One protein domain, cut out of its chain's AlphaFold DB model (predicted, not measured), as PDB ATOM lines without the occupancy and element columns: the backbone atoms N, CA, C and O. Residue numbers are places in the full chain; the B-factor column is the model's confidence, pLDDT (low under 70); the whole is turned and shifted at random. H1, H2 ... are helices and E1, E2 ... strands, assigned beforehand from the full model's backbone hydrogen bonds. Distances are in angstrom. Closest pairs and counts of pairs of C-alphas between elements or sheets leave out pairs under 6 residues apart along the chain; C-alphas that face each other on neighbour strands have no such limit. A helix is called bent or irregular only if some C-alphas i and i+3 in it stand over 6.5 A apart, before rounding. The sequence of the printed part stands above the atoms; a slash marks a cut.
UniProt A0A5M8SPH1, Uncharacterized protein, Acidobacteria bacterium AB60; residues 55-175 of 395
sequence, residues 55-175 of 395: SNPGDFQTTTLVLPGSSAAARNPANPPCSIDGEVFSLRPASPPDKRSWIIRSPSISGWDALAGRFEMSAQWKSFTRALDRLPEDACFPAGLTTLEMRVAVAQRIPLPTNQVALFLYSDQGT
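AT A GLANCE: This is residues 55 to 175 of the 395 residues of an uncharacterized protein of Acidobacteria bacterium AB60 (UniProt A0A5M8SPH1). A small three-stranded sheet forms a wall, with helices H2, H3 and H4 gathered over one of its faces and the other face largely bare. H3 packs on the sheet, H4 lies side by side with H3 on the side away from the sheet, H1 sits at one end of the strands, and the loop of residues 70 to 80 lies toward the opposite end. You have 121 printed residues with three named strands and then four named helices, E1 E2 E3 H1 H2 H3 H4; the sheet's order is E1 - E3 - E2, all antiparallel. The class is mixed, helices and strands, with 56 residues in named elements, under half of those printed. The whole is compact, with a radius of gyration of the C-alphas of 14.4 A and spans of 42 by 31 by 22 A.

IN THESE COORDINATES: Find C-alpha 60 at (108.722, 109.389, 80.121); from there E1 runs 19.7 A to residue 66. E2 is residues 90 to 93, and E3, residues 101 to 107, is again 19.7 A long. Next come H1, residues 109 to 116, and H2, residues 121 to 132, which begins at C-alpha 121 (111.199, 120.076, 72.730) and measures 16.3 A. H3 is residues 147 to 155, 12.2 A. H4, residues 162 to 170, is 13.6 A long and ends at C-alpha 170 (112.460, 132.285, 82.609); it is irregular, with C-alphas 163 and 166 7.4 A apart.

HOW THE PARTS SIT: Start at the inner strand E3. Beside E1, look for N 63 and O 104 at 2.9 A; in the hairpin of E2 and E3, N 103 and O 92 are at 2.7 A. Residues 84 to 85 pair antiparallel with residues 90 to 91 of E2. H1 only grazes the sheet, its closest C-alphas to E1 being Gly 111 and Phe 60, 5.9 A. H2 also only grazes it, with Phe 128 and Ser 90 of E2 closest, C-alphas 7.2 A apart. H3 is on the sheet at a height of 11.2 A, over E3 and only just not over E1, slantwise to the strands at 44 degrees to E3 on the local plane. H2, with residues 129 to 132 alone, touches H3 in a helical hairpin at a steep tilt of 45 degrees, opposite ways; the C-alphas of Leu 132 and Thr 147 are closest, 6.9 A. H3 and H4, another helical hairpin, touch at a shallow tilt of 22 degrees, opposite ways, with the C-alphas of Val 152 and Leu 169 closest, 5.5 A. H4 is not on the sheet. Every O i to N i+4 pair is within hydrogen-bond range in H2 and H3, against 3 of 4 in H1 and 3 of 5 in H4.

THE WHOLE: The C-alphas farthest apart are those of Ala 72 and Gly 117, 43.7 A. The printed part has no cut; its long links are E1 to E2, 23 residues, and H2 to H3, 14 residues. Look for pLDDT under 70 at residues 55 to 56, 70 to 80 and 172 to 175; the mean of the printed part of this model is 85.6.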
ATOM      1  N   SER A  55     117.539 104.669  86.655       69.25
ATOM      2  CA  SER A  55     117.148 103.571  85.768       69.25
ATOM      3  C   SER A  55     115.647 103.620  85.481       69.25
ATOM      4  O   SER A  55     114.888 102.783  85.972       69.25
ATOM      5  N   ASN A  56     115.192 104.625  84.734       69.81
ATOM      6  CA  ASN A  56     113.822 104.638  84.233       69.81
ATOM      7  C   ASN A  56     113.865 104.303  82.732       69.81
ATOM      8  O   ASN A  56     114.242 105.166  81.946       69.81
ATOM      9  N   PRO A  57     113.569 103.053  82.324       71.88
ATOM     10  CA  PRO A  57     113.812 102.596  80.953       71.88
ATOM     11  C   PRO A  57     112.840 103.183  79.917       71.88
ATOM     12  O   PRO A  57     113.015 102.945  78.727       71.88
ATOM     13  N   GLY A  58     111.804 103.912  80.343       89.56
ATOM     14  CA  GLY A  58     110.842 104.538  79.438       89.56
ATOM     15  C   GLY A  58     111.240 105.949  79.008       89.56
ATOM     16  O   GLY A  58     111.955 106.642  79.727       89.56
ATOM     17  N   ASP A  59     110.684 106.405  77.884       94.38
ATOM     18  CA  ASP A  59     110.836 107.773  77.353       94.38
ATOM     19  C   ASP A  59     110.285 108.858  78.299       94.38
ATOM     20  O   ASP A  59     110.611 110.037  78.192       94.38
ATOM     21  N   PHE A  60     109.415 108.473  79.230       95.44
ATOM     22  CA  PHE A  60     108.722 109.389  80.121       95.44
ATOM     23  C   PHE A  60     108.868 108.961  81.569       95.44
ATOM     24  O   PHE A  60     108.979 107.779  81.890       95.44
ATOM     25  N   GLN A  61     108.769 109.941  82.454       94.75
ATOM     26  CA  GLN A  61     108.634 109.725  83.881       94.75
ATOM     27  C   GLN A  61     107.420 110.459  84.428       94.75
ATOM     28  O   GLN A  61     106.804 111.291  83.760       94.75
ATOM     29  N   THR A  62     107.075 110.142  85.667       94.25
ATOM     30  CA  THR A  62     105.996 110.801  86.386       94.25
ATOM     31  C   THR A  62     106.461 111.159  87.787       94.25
ATOM     32  O   THR A  62     107.035 110.325  88.482       94.25
ATOM     33  N   THR A  63     106.214 112.397  88.197       93.50
ATOM     34  CA  THR A  63     106.635 112.944  89.489       93.50
ATOM     35  C   THR A  63     105.470 113.658  90.164       93.50
ATOM     36  O   THR A  63     104.582 114.193  89.496       93.50
ATOM     37  N   THR A  64     105.456 113.641  91.496       92.69
ATOM     38  CA  THR A  64     104.445 114.351  92.284       92.69
ATOM     39  C   THR A  64     104.987 115.711  92.704       92.69
ATOM     40  O   THR A  64     105.995 115.811  93.405       92.69
ATOM     41  N   LEU A  65     104.289 116.766  92.306       91.62
ATOM     42  CA  LEU A  65     104.534 118.136  92.723       91.62
ATOM     43  C   LEU A  65     103.573 118.513  93.849       91.62
ATOM     44  O   LEU A  65     102.358 118.412  93.696       91.62
ATOM     45  N   VAL A  66     104.123 119.002  94.959       90.44
ATOM     46  CA  VAL A  66     103.348 119.546  96.078       90.44
ATOM     47  C   VAL A  66     103.568 121.052  96.160       90.44
ATOM     48  O   VAL A  66     104.680 121.518  96.413       90.44
ATOM     49  N   LEU A  67     102.499 121.811  95.939       89.00
ATOM     50  CA  LEU A  67     102.508 123.269  95.951       89.00
ATOM     51  C   LEU A  67     102.341 123.833  97.369       89.00
ATOM     52  O   LEU A  67     101.604 123.261  98.182       89.00
ATOM     53  N   PRO A  68     102.970 124.980  97.675       83.69
ATOM     54  CA  PRO A  68     102.714 125.690  98.921       83.69
ATOM     55  C   PRO A  68     101.277 126.243  98.954       83.69
ATOM     56  O   PRO A  68     100.705 126.587  97.922       83.69
ATOM     57  N   GLY A  69     100.693 126.349 100.152       78.19
ATOM     58  CA  GLY A  69      99.357 126.924 100.367       78.19
ATOM     59  C   GLY A  69      98.442 126.069 101.251       78.19
ATOM     60  O   GLY A  69      98.780 124.938 101.625       78.19
ATOM     61  N   SER A  70      97.276 126.619 101.611       66.31
ATOM     62  CA  SER A  70      96.241 125.901 102.364       66.31
ATOM     63  C   SER A  70      95.388 125.031 101.433       66.31
ATOM     64  O   SER A  70      95.097 125.396 100.297       66.31
ATOM     65  N   SER A  71      94.977 123.860 101.917       60.75
ATOM     66  CA  SER A  71      94.132 122.896 101.191       60.75
ATOM     67  C   SER A  71      92.641 123.267 101.180       60.75
ATOM     68  O   SER A  71      91.808 122.452 100.803       60.75
ATOM     69  N   ALA A  72      92.277 124.460 101.657       52.81
ATOM     70  CA  ALA A  72      90.967 124.705 102.263       52.81
ATOM     71  C   ALA A  72      89.792 124.917 101.286       52.81
ATOM     72  O   ALA A  72      88.688 125.201 101.736       52.81
ATOM     73  N   ALA A  73      89.980 124.756  99.976       56.41
ATOM     74  CA  ALA A  73      88.873 124.840  99.025       56.41
ATOM     75  C   ALA A  73      88.842 123.596  98.139       56.41
ATOM     76  O   ALA A  73      89.670 123.451  97.234       56.41
ATOM     77  N   ALA A  74      87.861 122.724  98.390       58.66
ATOM     78  CA  ALA A  74      87.505 121.652  97.470       58.66
ATOM     79  C   ALA A  74      87.233 122.249  96.081       58.66
ATOM     80  O   ALA A  74      86.665 123.338  95.955       58.66
ATOM     81  N   ARG A  75      87.681 121.562  95.028       61.28
ATOM     82  CA  ARG A  75      87.397 121.991  93.657       61.28
ATOM     83  C   ARG A  75      85.895 121.942  93.412       61.28
ATOM     84  O   ARG A  75      85.247 120.960  93.759       61.28
ATOM     85  N   ASN A  76      85.364 123.004  92.814       60.97
ATOM     86  CA  ASN A  76      83.979 123.014  92.377       60.97
ATOM     87  C   ASN A  76      83.860 122.051  91.179       60.97
ATOM     88  O   ASN A  76      84.557 122.273  90.187       60.97
ATOM     89  N   PRO A  77      83.040 120.986  91.244       59.91
ATOM     90  CA  PRO A  77      82.916 120.002  90.163       59.91
ATOM     91  C   PRO A  77      82.378 120.590  88.848       59.91
ATOM     92  O   PRO A  77      82.444 119.925  87.822       59.91
ATOM     93  N   ALA A  78      81.864 121.824  88.869       59.50
ATOM     94  CA  ALA A  78      81.397 122.547  87.689       59.50
ATOM     95  C   ALA A  78      82.515 123.220  86.864       59.50
ATOM     96  O   ALA A  78      82.240 123.712  85.772       59.50
ATOM     97  N   ASN A  79      83.755 123.275  87.364       64.62
ATOM     98  CA  ASN A  79      84.861 123.896  86.633       64.62
ATOM     99  C   ASN A  79      85.427 122.936  85.568       64.62
ATOM    100  O   ASN A  79      85.416 121.719  85.785       64.62
ATOM    101  N   PRO A  80      85.956 123.460  84.442       67.19
ATOM    102  CA  PRO A  80      86.651 122.648  83.446       67.19
ATOM    103  C   PRO A  80      87.764 121.803  84.091       67.19
ATOM    104  O   PRO A  80      88.280 122.158  85.160       67.19
ATOM    105  N   PRO A  81      88.139 120.664  83.477       77.44
ATOM    106  CA  PRO A  81      89.176 119.809  84.028       77.44
ATOM    107  C   PRO A  81      90.476 120.606  84.150       77.44
ATOM    108  O   PRO A  81      91.062 121.036  83.163       77.44
ATOM    109  N   CYS A  82      90.923 120.805  85.389       88.44
ATOM    110  CA  CYS A  82      92.222 121.382  85.712       88.44
ATOM    111  C   CYS A  82      93.332 120.380  85.354       88.44
ATOM    112  O   CYS A  82      93.928 119.768  86.250       88.44
ATOM    113  N   SER A  83      93.560 120.175  84.059       93.56
ATOM    114  CA  SER A  83      94.611 119.341  83.484       93.56
ATOM    115  C   SER A  83      95.224 120.009  82.256       93.56
ATOM    116  O   SER A  83      94.625 120.861  81.605       93.56
ATOM    117  N   ILE A  84      96.457 119.618  81.960       95.31
ATOM    118  CA  ILE A  84      97.160 119.922  80.720       95.31
ATOM    119  C   ILE A  84      97.543 118.577  80.133       95.31
ATOM    120  O   ILE A  84      98.400 117.891  80.692       95.31
ATOM    121  N   ASP A  85      96.922 118.216  79.020       95.38
ATOM    122  CA  ASP A  85      97.132 116.939  78.346       95.38
ATOM    123  C   ASP A  85      97.993 117.160  77.095       95.38
ATOM    124  O   ASP A  85      97.500 117.224  75.972       95.38
ATOM    125  N   GLY A  86      99.299 117.357  77.310       95.81
ATOM    126  CA  GLY A  86     100.292 117.487  76.243       95.81
ATOM    127  C   GLY A  86     101.015 116.173  75.936       95.81
ATOM    128  O   GLY A  86     101.135 115.288  76.787       95.81
ATOM    129  N   GLU A  87     101.537 116.055  74.713       96.12
ATOM    130  CA  GLU A  87     102.201 114.838  74.217       96.12
ATOM    131  C   GLU A  87     103.486 114.524  74.991       96.12
ATOM    132  O   GLU A  87     103.739 113.372  75.363       96.12
ATOM    133  N   VAL A  88     104.282 115.559  75.272       96.12
ATOM    134  CA  VAL A  88     105.557 115.435  75.990       96.12
ATOM    135  C   VAL A  88     105.413 115.811  77.462       96.12
ATOM    136  O   VAL A  88     105.796 115.039  78.343       96.12
ATOM    137  N   PHE A  89     104.810 116.968  77.732       96.44
ATOM    138  CA  PHE A  89     104.584 117.474  79.082       96.44
ATOM    139  C   PHE A  89     103.094 117.467  79.401       96.44
ATOM    140  O   PHE A  89     102.288 117.996  78.640       96.44
ATOM    141  N   SER A  90     102.730 116.907  80.549       96.88
ATOM    142  CA  SER A  90     101.357 116.977  81.049       96.88
ATOM    143  C   SER A  90     101.339 117.229  82.546       96.88
ATOM    144  O   SER A  90     102.282 116.892  83.270       96.88
ATOM    145  N   LEU A  91     100.261 117.852  83.001       96.12
ATOM    146  CA  LEU A  91     100.041 118.207  84.393       96.12
ATOM    147  C   LEU A  91      98.606 117.848  84.744       96.12
ATOM    148  O   LEU A  91      97.671 118.352  84.131       96.12
ATOM    149  N   ARG A  92      98.421 116.999  85.748       94.81
ATOM    150  CA  ARG A  92      97.088 116.608  86.206       94.81
ATOM    151  C   ARG A  92      97.009 116.576  87.725       94.81
ATOM    152  O   ARG A  92      98.036 116.452  88.387       94.81
ATOM    153  N   PRO A  93      95.817 116.674  88.311       91.81
ATOM    154  CA  PRO A  93      95.654 116.629  89.759       91.81
ATOM    155  C   PRO A  93      96.002 115.231  90.266       91.81
ATOM    156  O   PRO A  93      95.586 114.243  89.664       91.81
ATOM    157  N   ALA A  94      96.739 115.130  91.373       91.00
ATOM    158  CA  ALA A  94      96.994 113.833  92.001       91.00
ATOM    159  C   ALA A  94      95.743 113.287  92.702       91.00
ATOM    160  O   ALA A  94      95.538 112.079  92.775       91.00
ATOM    161  N   SER A  95      94.907 114.190  93.217       83.06
ATOM    162  CA  SER A  95      93.640 113.870  93.862       83.06
ATOM    163  C   SER A  95      92.636 115.002  93.606       83.06
ATOM    164  O   SER A  95      93.002 116.166  93.782       83.06
ATOM    165  N   PRO A  96      91.379 114.718  93.206       72.06
ATOM    166  CA  PRO A  96      90.388 115.744  92.867       72.06
ATOM    167  C   PRO A  96      90.147 116.844  93.924       72.06
ATOM    168  O   PRO A  96      89.999 118.000  93.523       72.06
ATOM    169  N   PRO A  97      90.113 116.574  95.249       77.12
ATOM    170  CA  PRO A  97      89.940 117.641  96.236       77.12
ATOM    171  C   PRO A  97      91.217 118.453  96.500       77.12
ATOM    172  O   PRO A  97      91.115 119.580  96.983       77.12
ATOM    173  N   ASP A  98      92.409 117.921  96.211       83.12
ATOM    174  CA  ASP A  98      93.667 118.561  96.594       83.12
ATOM    175  C   ASP A  98      94.220 119.446  95.473       83.12
ATOM    176  O   ASP A  98      94.786 118.977  94.488       83.12
ATOM    177  N   LYS A  99      94.106 120.767  95.646       84.81
ATOM    178  CA  LYS A  99      94.699 121.749  94.723       84.81
ATOM    179  C   LYS A  99      96.225 121.829  94.806       84.81
ATOM    180  O   LYS A  99      96.830 122.506  93.977       84.81
ATOM    181  N   ARG A 100      96.858 121.200  95.798       89.31
ATOM    182  CA  ARG A 100      98.308 121.293  96.023       89.31
ATOM    183  C   ARG A 100      99.076 120.143  95.411       89.31
ATOM    184  O   ARG A 100     100.236 120.343  95.073       89.31
ATOM    185  N   SER A 101      98.460 118.973  95.296       91.69
ATOM    186  CA  SER A 101      99.129 117.774  94.809       91.69
ATOM    187  C   SER A 101      98.835 117.549  93.332       91.69
ATOM    188  O   SER A 101      97.684 117.391  92.915       91.69
ATOM    189  N   TRP A 102      99.895 117.539  92.538       94.12
ATOM    190  CA  TRP A 102      99.848 117.415  91.092       94.12
ATOM    191  C   TRP A 102     100.779 116.313  90.624       94.12
ATOM    192  O   TRP A 102     101.842 116.093  91.189       94.12
ATOM    193  N   ILE A 103     100.382 115.641  89.559       95.31
ATOM    194  CA  ILE A 103     101.174 114.654  88.853       95.31
ATOM    195  C   ILE A 103     101.673 115.316  87.575       95.31
ATOM    196  O   ILE A 103     100.872 115.728  86.734       95.31
ATOM    197  N   ILE A 104     102.991 115.407  87.436       95.94
ATOM    198  CA  ILE A 104     103.659 115.877  86.225       95.94
ATOM    199  C   ILE A 104     104.156 114.652  85.475       95.94
ATOM    200  O   ILE A 104     104.810 113.798  86.075       95.94
ATOM    201  N   ARG A 105     103.911 114.595  84.168       96.44
ATOM    202  CA  ARG A 105     104.651 113.711  83.263       96.44
ATOM    203  C   ARG A 105     105.537 114.552  82.359       96.44
ATOM    204  O   ARG A 105     105.090 115.557  81.811       96.44
ATOM    205  N   SER A 106     106.778 114.117  82.220       96.44
ATOM    206  CA  SER A 106     107.834 114.765  81.446       96.44
ATOM    207  C   SER A 106     108.770 113.703  80.865       96.44
ATOM    208  O   SER A 106     108.674 112.534  81.264       96.44
ATOM    209  N   PRO A 107     109.683 114.067  79.949       95.62
ATOM    210  CA  PRO A 107     110.739 113.164  79.519       95.62
ATOM    211  C   PRO A 107     111.545 112.625  80.706       95.62
ATOM    212  O   PRO A 107     111.836 113.347  81.668       95.62
ATOM    213  N   SER A 108     111.894 111.342  80.651       94.94
ATOM    214  CA  SER A 108     112.966 110.784  81.485       94.94
ATOM    215  C   SER A 108     114.328 111.317  81.018       94.94
ATOM    216  O   SER A 108     114.396 112.044  80.030       94.94
ATOM    217  N   ILE A 109     115.419 110.967  81.709       93.31
ATOM    218  CA  ILE A 109     116.778 111.351  81.281       93.31
ATOM    219  C   ILE A 109     117.034 110.866  79.843       93.31
ATOM    220  O   ILE A 109     117.278 111.684  78.968       93.31
ATOM    221  N   SER A 110     116.857 109.566  79.582       91.00
ATOM    222  CA  SER A 110     116.980 108.976  78.239       91.00
ATOM    223  C   SER A 110     115.890 109.444  77.268       91.00
ATOM    224  O   SER A 110     116.090 109.476  76.054       91.00
ATOM    225  N   GLY A 111     114.728 109.818  77.800       93.50
ATOM    226  CA  GLY A 111     113.604 110.335  77.035       93.50
ATOM    227  C   GLY A 111     113.910 111.624  76.289       93.50
ATOM    228  O   GLY A 111     113.381 111.813  75.199       93.50
ATOM    229  N   TRP A 112     114.763 112.495  76.834       92.88
ATOM    230  CA  TRP A 112     115.145 113.737  76.157       92.88
ATOM    231  C   TRP A 112     115.744 113.470  74.776       92.88
ATOM    232  O   TRP A 112     115.281 114.059  73.800       92.88
ATOM    233  N   ASP A 113     116.664 112.513  74.671       90.62
ATOM    234  CA  ASP A 113     117.300 112.159  73.399       90.62
ATOM    235  C   ASP A 113     116.346 111.368  72.493       90.62
ATOM    236  O   ASP A 113     116.179 111.681  71.312       90.62
ATOM    237  N   ALA A 114     115.646 110.375  73.056       92.12
ATOM    238  CA  ALA A 114     114.734 109.507  72.306       92.12
ATOM    239  C   ALA A 114     113.512 110.248  71.731       92.12
ATOM    240  O   ALA A 114     112.882 109.804  70.761       92.12
ATOM    241  N   LEU A 115     113.117 111.362  72.349       93.56
ATOM    242  CA  LEU A 115     111.984 112.169  71.914       93.56
ATOM    243  C   LEU A 115     112.413 113.374  71.066       93.56
ATOM    244  O   LEU A 115     111.601 113.820  70.258       93.56
ATOM    245  N   ALA A 116     113.648 113.877  71.186       89.06
ATOM    246  CA  ALA A 116     114.119 115.047  70.431       89.06
ATOM    247  C   ALA A 116     114.074 114.846  68.906       89.06
ATOM    248  O   ALA A 116     113.784 115.784  68.174       89.06
ATOM    249  N   GLY A 117     114.271 113.616  68.415       89.75
ATOM    250  CA  GLY A 117     114.124 113.302  66.985       89.75
ATOM    251  C   GLY A 117     112.674 113.277  66.476       89.75
ATOM    252  O   GLY A 117     112.449 113.205  65.271       89.75
ATOM    253  N   ARG A 118     111.684 113.297  67.379       94.88
ATOM    254  CA  ARG A 118     110.244 113.241  67.059       94.88
ATOM    255  C   ARG A 118     109.514 114.543  67.371       94.88
ATOM    256  O   ARG A 118     108.510 114.842  66.733       94.88
ATOM    257  N   PHE A 119     109.992 115.287  68.363       95.00
ATOM    258  CA  PHE A 119     109.341 116.483  68.867       95.00
ATOM    259  C   PHE A 119     110.338 117.627  69.027       95.00
ATOM    260  O   PHE A 119     111.380 117.476  69.661       95.00
ATOM    261  N   GLU A 120     109.936 118.815  68.576       91.75
ATOM    262  CA  GLU A 120     110.605 120.069  68.920       91.75
ATOM    263  C   GLU A 120     110.379 120.382  70.409       91.75
ATOM    264  O   GLU A 120     109.349 120.942  70.799       91.75
ATOM    265  N   MET A 121     111.331 119.998  71.266       90.19
ATOM    266  CA  MET A 121     111.199 120.076  72.730       90.19
ATOM    267  C   MET A 121     110.846 121.471  73.240       90.19
ATOM    268  O   MET A 121     109.989 121.622  74.114       90.19
ATOM    269  N   SER A 122     111.455 122.507  72.662       86.75
ATOM    270  CA  SER A 122     111.155 123.893  73.019       86.75
ATOM    271  C   SER A 122     109.722 124.285  72.646       86.75
ATOM    272  O   SER A 122     109.075 125.015  73.394       86.75
ATOM    273  N   ALA A 123     109.182 123.772  71.535       88.81
ATOM    274  CA  ALA A 123     107.796 124.018  71.135       88.81
ATOM    275  C   ALA A 123     106.798 123.284  72.049       88.81
ATOM    276  O   ALA A 123     105.767 123.849  72.420       88.81
ATOM    277  N   GLN A 124     107.125 122.058  72.464       93.00
ATOM    278  CA  GLN A 124     106.329 121.289  73.424       93.00
ATOM    279  C   GLN A 124     106.304 121.962  74.802       93.00
ATOM    280  O   GLN A 124     105.234 122.114  75.394       93.00
ATOM    281  N   TRP A 125     107.456 122.442  75.283       91.44
ATOM    282  CA  TRP A 125     107.529 123.215  76.523       91.44
ATOM    283  C   TRP A 125     106.721 124.513  76.436       91.44
ATOM    284  O   TRP A 125     105.920 124.795  77.321       91.44
ATOM    285  N   LYS A 126     106.850 125.258  75.333       88.56
ATOM    286  CA  LYS A 126     106.068 126.471  75.054       88.56
ATOM    287  C   LYS A 126     104.558 126.225  75.068       88.56
ATOM    288  O   LYS A 126     103.796 127.040  75.579       88.56
ATOM    289  N   SER A 127     104.104 125.118  74.481       91.19
ATOM    290  CA  SER A 127     102.688 124.737  74.508       91.19
ATOM    291  C   SER A 127     102.224 124.456  75.939       91.19
ATOM    292  O   SER A 127     101.207 124.989  76.389       91.19
ATOM    293  N   PHE A 128     103.020 123.685  76.683       93.31
ATOM    294  CA  PHE A 128     102.751 123.353  78.076       93.31
ATOM    295  C   PHE A 128     102.679 124.592  78.973       93.31
ATOM    296  O   PHE A 128     101.733 124.731  79.746       93.31
ATOM    297  N   THR A 129     103.633 125.519  78.859       90.25
ATOM    298  CA  THR A 129     103.641 126.741  79.667       90.25
ATOM    299  C   THR A 129     102.459 127.643  79.335       90.25
ATOM    300  O   THR A 129     101.785 128.092  80.248       90.25
ATOM    301  N   ARG A 130     102.093 127.809  78.060       88.19
ATOM    302  CA  ARG A 130     100.880 128.559  77.686       88.19
ATOM    303  C   ARG A 130      99.598 127.959  78.256       88.19
ATOM    304  O   ARG A 130      98.678 128.694  78.602       88.19
ATOM    305  N   ALA A 131      99.508 126.632  78.329       90.81
ATOM    306  CA  ALA A 131      98.384 125.968  78.983       90.81
ATOM    307  C   ALA A 131      98.423 126.182  80.508       90.81
ATOM    308  O   ALA A 131      97.389 126.447  81.119       90.81
ATOM    309  N   LEU A 132      99.617 126.150  81.109       90.81
ATOM    310  CA  LEU A 132      99.835 126.447  82.525       90.81
ATOM    311  C   LEU A 132      99.405 127.868  82.891       90.81
ATOM    312  O   LEU A 132      98.845 128.063  83.966       90.81
ATOM    313  N   ASP A 133      99.614 128.831  81.995       86.62
ATOM    314  CA  ASP A 133      99.265 130.234  82.203       86.62
ATOM    315  C   ASP A 133      97.743 130.469  82.315       86.62
ATOM    316  O   ASP A 133      97.331 131.451  82.928       86.62
ATOM    317  N   ARG A 134      96.913 129.544  81.807       86.31
ATOM    318  CA  ARG A 134      95.436 129.610  81.865       86.31
ATOM    319  C   ARG A 134      94.851 129.013  83.147       86.31
ATOM    320  O   ARG A 134      93.824 129.467  83.634       86.31
ATOM    321  N   LEU A 135      95.526 128.032  83.746       87.19
ATOM    322  CA  LEU A 135      95.030 127.324  84.935       87.19
ATOM    323  C   LEU A 135      94.769 128.215  86.176       87.19
ATOM    324  O   LEU A 135      93.854 127.901  86.946       87.19
ATOM    325  N   PRO A 136      95.528 129.300  86.441       83.88
ATOM    326  CA  PRO A 136      95.192 130.237  87.509       83.88
ATOM    327  C   PRO A 136      93.857 130.959  87.290       83.88
ATOM    328  O   PRO A 136      93.152 131.196  88.270       83.88
ATOM    329  N   GLU A 137      93.502 131.283  86.039       79.62
ATOM    330  CA  GLU A 137      92.235 131.950  85.692       79.62
ATOM    331  C   GLU A 137      91.034 131.054  86.050       79.62
ATOM    332  O   GLU A 137      90.031 131.536  86.572       79.62
ATOM    333  N   ASP A 138      91.204 129.735  85.925       81.12
ATOM    334  CA  ASP A 138      90.218 128.710  86.298       81.12
ATOM    335  C   ASP A 138      90.256 128.315  87.793       81.12
ATOM    336  O   ASP A 138      89.603 127.357  88.231       81.12
ATOM    337  N   ALA A 139      91.030 129.043  88.609       84.94
ATOM    338  CA  ALA A 139      91.237 128.791  90.037       84.94
ATOM    339  C   ALA A 139      91.716 127.357  90.357       84.94
ATOM    340  O   ALA A 139      91.365 126.778  91.400       84.94
ATOM    341  N   CYS A 140      92.534 126.777  89.471       87.19
ATOM    342  CA  CYS A 140      93.037 125.410  89.607       87.19
ATOM    343  C   CYS A 140      94.094 125.250  90.707       87.19
ATOM    344  O   CYS A 140      94.190 124.182  91.321       87.19
ATOM    345  N   PHE A 141      94.858 126.307  90.991       87.88
ATOM    346  CA  PHE A 141      95.936 126.324  91.982       87.88
ATOM    347  C   PHE A 141      95.515 126.969  93.313       87.88
ATOM    348  O   PHE A 141      94.466 127.618  93.388       87.88
ATOM    349  N   PRO A 142      96.308 126.796  94.391       86.75
ATOM    350  CA  PRO A 142      96.132 127.566  95.616       86.75
ATOM    351  C   PRO A 142      96.178 129.074  95.338       86.75
ATOM    352  O   PRO A 142      96.953 129.544  94.505       86.75
ATOM    353  N   ALA A 143      95.352 129.840  96.053       83.12
ATOM    354  CA  ALA A 143      95.299 131.287  95.888       83.12
ATOM    355  C   ALA A 143      96.661 131.939  96.186       83.12
ATOM    356  O   ALA A 143      97.358 131.550  97.124       83.12
ATOM    357  N   GLY A 144      97.009 132.958  95.400       80.25
ATOM    358  CA  GLY A 144      98.252 133.717  95.553       80.25
ATOM    359  C   GLY A 144      99.473 133.098  94.873       80.25
ATOM    360  O   GLY A 144     100.518 133.742  94.862       80.25
ATOM    361  N   LEU A 145      99.343 131.903  94.290       83.31
ATOM    362  CA  LEU A 145     100.402 131.289  93.504       83.31
ATOM    363  C   LEU A 145     100.407 131.862  92.086       83.31
ATOM    364  O   LEU A 145      99.398 131.837  91.383       83.31
ATOM    365  N   THR A 146     101.551 132.390  91.676       81.31
ATOM    366  CA  THR A 146     101.747 132.932  90.334       81.31
ATOM    367  C   THR A 146     102.105 131.830  89.344       81.31
ATOM    368  O   THR A 146     102.669 130.789  89.686       81.31
ATOM    369  N   THR A 147     101.835 132.090  88.072       82.62
ATOM    370  CA  THR A 147     102.212 131.214  86.965       82.62
ATOM    371  C   THR A 147     103.717 130.952  86.893       82.62
ATOM    372  O   THR A 147     104.148 129.825  86.657       82.62
ATOM    373  N   LEU A 148     104.534 131.974  87.164       82.25
ATOM    374  CA  LEU A 148     105.986 131.831  87.231       82.25
ATOM    375  C   LEU A 148     106.402 130.880  88.361       82.25
ATOM    376  O   LEU A 148     107.231 130.001  88.144       82.25
ATOM    377  N   GLU A 149     105.807 131.002  89.550       85.00
ATOM    378  CA  GLU A 149     106.078 130.077  90.660       85.00
ATOM    379  C   GLU A 149     105.683 128.639  90.310       85.00
ATOM    380  O   GLU A 149     106.418 127.712  90.645       85.00
ATOM    381  N   MET A 150     104.577 128.449  89.584       88.00
ATOM    382  CA  MET A 150     104.182 127.141  89.060       88.00
ATOM    383  C   MET A 150     105.197 126.580  88.068       88.00
ATOM    384  O   MET A 150     105.614 125.429  88.207       88.00
ATOM    385  N   ARG A 151     105.625 127.384  87.090       89.75
ATOM    386  CA  ARG A 151     106.616 126.986  86.082       89.75
ATOM    387  C   ARG A 151     107.927 126.574  86.744       89.75
ATOM    388  O   ARG A 151     108.453 125.504  86.447       89.75
ATOM    389  N   VAL A 152     108.404 127.378  87.693       87.81
ATOM    390  CA  VAL A 152     109.604 127.098  88.487       87.81
ATOM    391  C   VAL A 152     109.444 125.800  89.281       87.81
ATOM    392  O   VAL A 152     110.341 124.959  89.261       87.81
ATOM    393  N   ALA A 153     108.299 125.597  89.933       89.94
ATOM    394  CA  ALA A 153     108.042 124.393  90.714       89.94
ATOM    395  C   ALA A 153     107.986 123.123  89.844       89.94
ATOM    396  O   ALA A 153     108.492 122.083  90.260       89.94
ATOM    397  N   VAL A 154     107.423 123.202  88.632       92.62
ATOM    398  CA  VAL A 154     107.427 122.100  87.653       92.62
ATOM    399  C   VAL A 154     108.842 121.821  87.155       92.62
ATOM    400  O   VAL A 154     109.294 120.680  87.219       92.62
ATOM    401  N   ALA A 155     109.562 122.852  86.708       90.69
ATOM    402  CA  ALA A 155     110.920 122.735  86.178       90.69
ATOM    403  C   ALA A 155     111.897 122.121  87.199       90.69
ATOM    404  O   ALA A 155     112.764 121.337  86.837       90.69
ATOM    405  N   GLN A 156     111.723 122.412  88.490       90.62
ATOM    406  CA  GLN A 156     112.525 121.825  89.569       90.62
ATOM    407  C   GLN A 156     112.232 120.344  89.846       90.62
ATOM    408  O   GLN A 156     112.971 119.716  90.602       90.62
ATOM    409  N   ARG A 157     111.151 119.786  89.293       92.75
ATOM    410  CA  ARG A 157     110.738 118.390  89.504       92.75
ATOM    411  C   ARG A 157     111.046 117.482  88.325       92.75
ATOM    412  O   ARG A 157     110.799 116.285  88.424       92.75
ATOM    413  N   ILE A 158     111.591 118.022  87.241       94.19
ATOM    414  CA  ILE A 158     111.893 117.267  86.027       94.19
ATOM    415  C   ILE A 158     113.385 117.390  85.685       94.19
ATOM    416  O   ILE A 158     113.998 118.409  86.001       94.19
ATOM    417  N   PRO A 159     113.992 116.382  85.044       94.81
ATOM    418  CA  PRO A 159     115.298 116.507  84.422       94.81
ATOM    419  C   PRO A 159     115.254 117.553  83.325       94.81
ATOM    420  O   PRO A 159     114.341 117.533  82.496       94.81
ATOM    421  N   LEU A 160     116.257 118.421  83.305       94.69
ATOM    422  CA  LEU A 160     116.410 119.456  82.293       94.69
ATOM    423  C   LEU A 160     117.842 119.466  81.754       94.69
ATOM    424  O   LEU A 160     118.771 119.371  82.561       94.69
ATOM    425  N   PRO A 161     118.040 119.664  80.439       94.00
ATOM    426  CA  PRO A 161     119.357 119.969  79.891       94.00
ATOM    427  C   PRO A 161     119.913 121.228  80.557       94.00
ATOM    428  O   PRO A 161     119.219 122.247  80.644       94.00
ATOM    429  N   THR A 162     121.145 121.188  81.066       92.81
ATOM    430  CA  THR A 162     121.670 122.273  81.914       92.81
ATOM    431  C   THR A 162     121.794 123.599  81.181       92.81
ATOM    432  O   THR A 162     121.514 124.652  81.757       92.81
ATOM    433  N   ASN A 163     122.120 123.544  79.891       87.94
ATOM    434  CA  ASN A 163     122.163 124.685  78.982       87.94
ATOM    435  C   ASN A 163     120.779 125.302  78.704       87.94
ATOM    436  O   ASN A 163     120.705 126.426  78.213       87.94
ATOM    437  N   GLN A 164     119.686 124.607  79.034       88.94
ATOM    438  CA  GLN A 164     118.314 125.079  78.839       88.94
ATOM    439  C   GLN A 164     117.599 125.419  80.152       88.94
ATOM    440  O   GLN A 164     116.516 125.994  80.114       88.94
ATOM    441  N   VAL A 165     118.184 125.152  81.326       90.75
ATOM    442  CA  VAL A 165     117.527 125.402  82.628       90.75
ATOM    443  C   VAL A 165     117.024 126.844  82.758       90.75
ATOM    444  O   VAL A 165     115.885 127.068  83.167       90.75
ATOM    445  N   ALA A 166     117.843 127.828  82.377       88.06
ATOM    446  CA  ALA A 166     117.452 129.237  82.431       88.06
ATOM    447  C   ALA A 166     116.262 129.546  81.505       88.06
ATOM    448  O   ALA A 166     115.363 130.291  81.890       88.06
ATOM    449  N   LEU A 167     116.226 128.931  80.319       84.38
ATOM    450  CA  LEU A 167     115.115 129.042  79.378       84.38
ATOM    451  C   LEU A 167     113.850 128.443  79.991       84.38
ATOM    452  O   LEU A 167     112.853 129.139  80.104       84.38
ATOM    453  N   PHE A 168     113.897 127.212  80.500       85.81
ATOM    454  CA  PHE A 168     112.716 126.554  81.072       85.81
ATOM    455  C   PHE A 168     112.105 127.323  82.251       85.81
ATOM    456  O   PHE A 168     110.887 127.311  82.438       85.81
ATOM    457  N   LEU A 169     112.934 128.017  83.029       87.06
ATOM    458  CA  LEU A 169     112.487 128.796  84.181       87.06
ATOM    459  C   LEU A 169     111.985 130.194  83.811       87.06
ATOM    460  O   LEU A 169     111.039 130.674  84.436       87.06
ATOM    461  N   TYR A 170     112.604 130.844  82.821       88.00
ATOM    462  CA  TYR A 170     112.460 132.285  82.609       88.00
ATOM    463  C   TYR A 170     112.120 132.691  81.168       88.00
ATOM    464  O   TYR A 170     112.051 133.880  80.894       88.00
ATOM    465  N   SER A 171     111.894 131.766  80.236       82.88
ATOM    466  CA  SER A 171     111.467 132.082  78.865       82.88
ATOM    467  C   SER A 171     110.530 131.006  78.312       82.88
ATOM    468  O   SER A 171     110.784 129.809  78.422       82.88
ATOM    469  N   ASP A 172     109.417 131.413  77.703       68.56
ATOM    470  CA  ASP A 172     108.467 130.502  77.058       68.56
ATOM    471  C   ASP A 172     108.743 130.308  75.557       68.56
ATOM    472  O   ASP A 172     108.219 129.363  74.973       68.56
ATOM    473  N   GLN A 173     109.541 131.169  74.908       59.50
ATOM    474  CA  GLN A 173     109.761 131.112  73.448       59.50
ATOM    475  C   GLN A 173     111.219 130.989  73.010       59.50
ATOM    476  O   GLN A 173     111.489 131.013  71.810       59.50
ATOM    477  N   GLY A 174     112.144 130.791  73.946       56.53
ATOM    478  CA  GLY A 174     113.552 130.570  73.639       56.53
ATOM    479  C   GLY A 174     114.417 131.821  73.763       56.53
ATOM    480  O   GLY A 174     114.256 132.603  74.701       56.53
ATOM    481  N   THR A 175     115.397 131.953  72.868       58.56
ATOM    482  CA  THR A 175     116.391 133.033  72.883       58.56
ATOM    483  C   THR A 175     115.759 134.385  72.531       58.56
ATOM    484  O   THR A 175     114.858 134.471  71.702       58.56
TER     485      THR A 175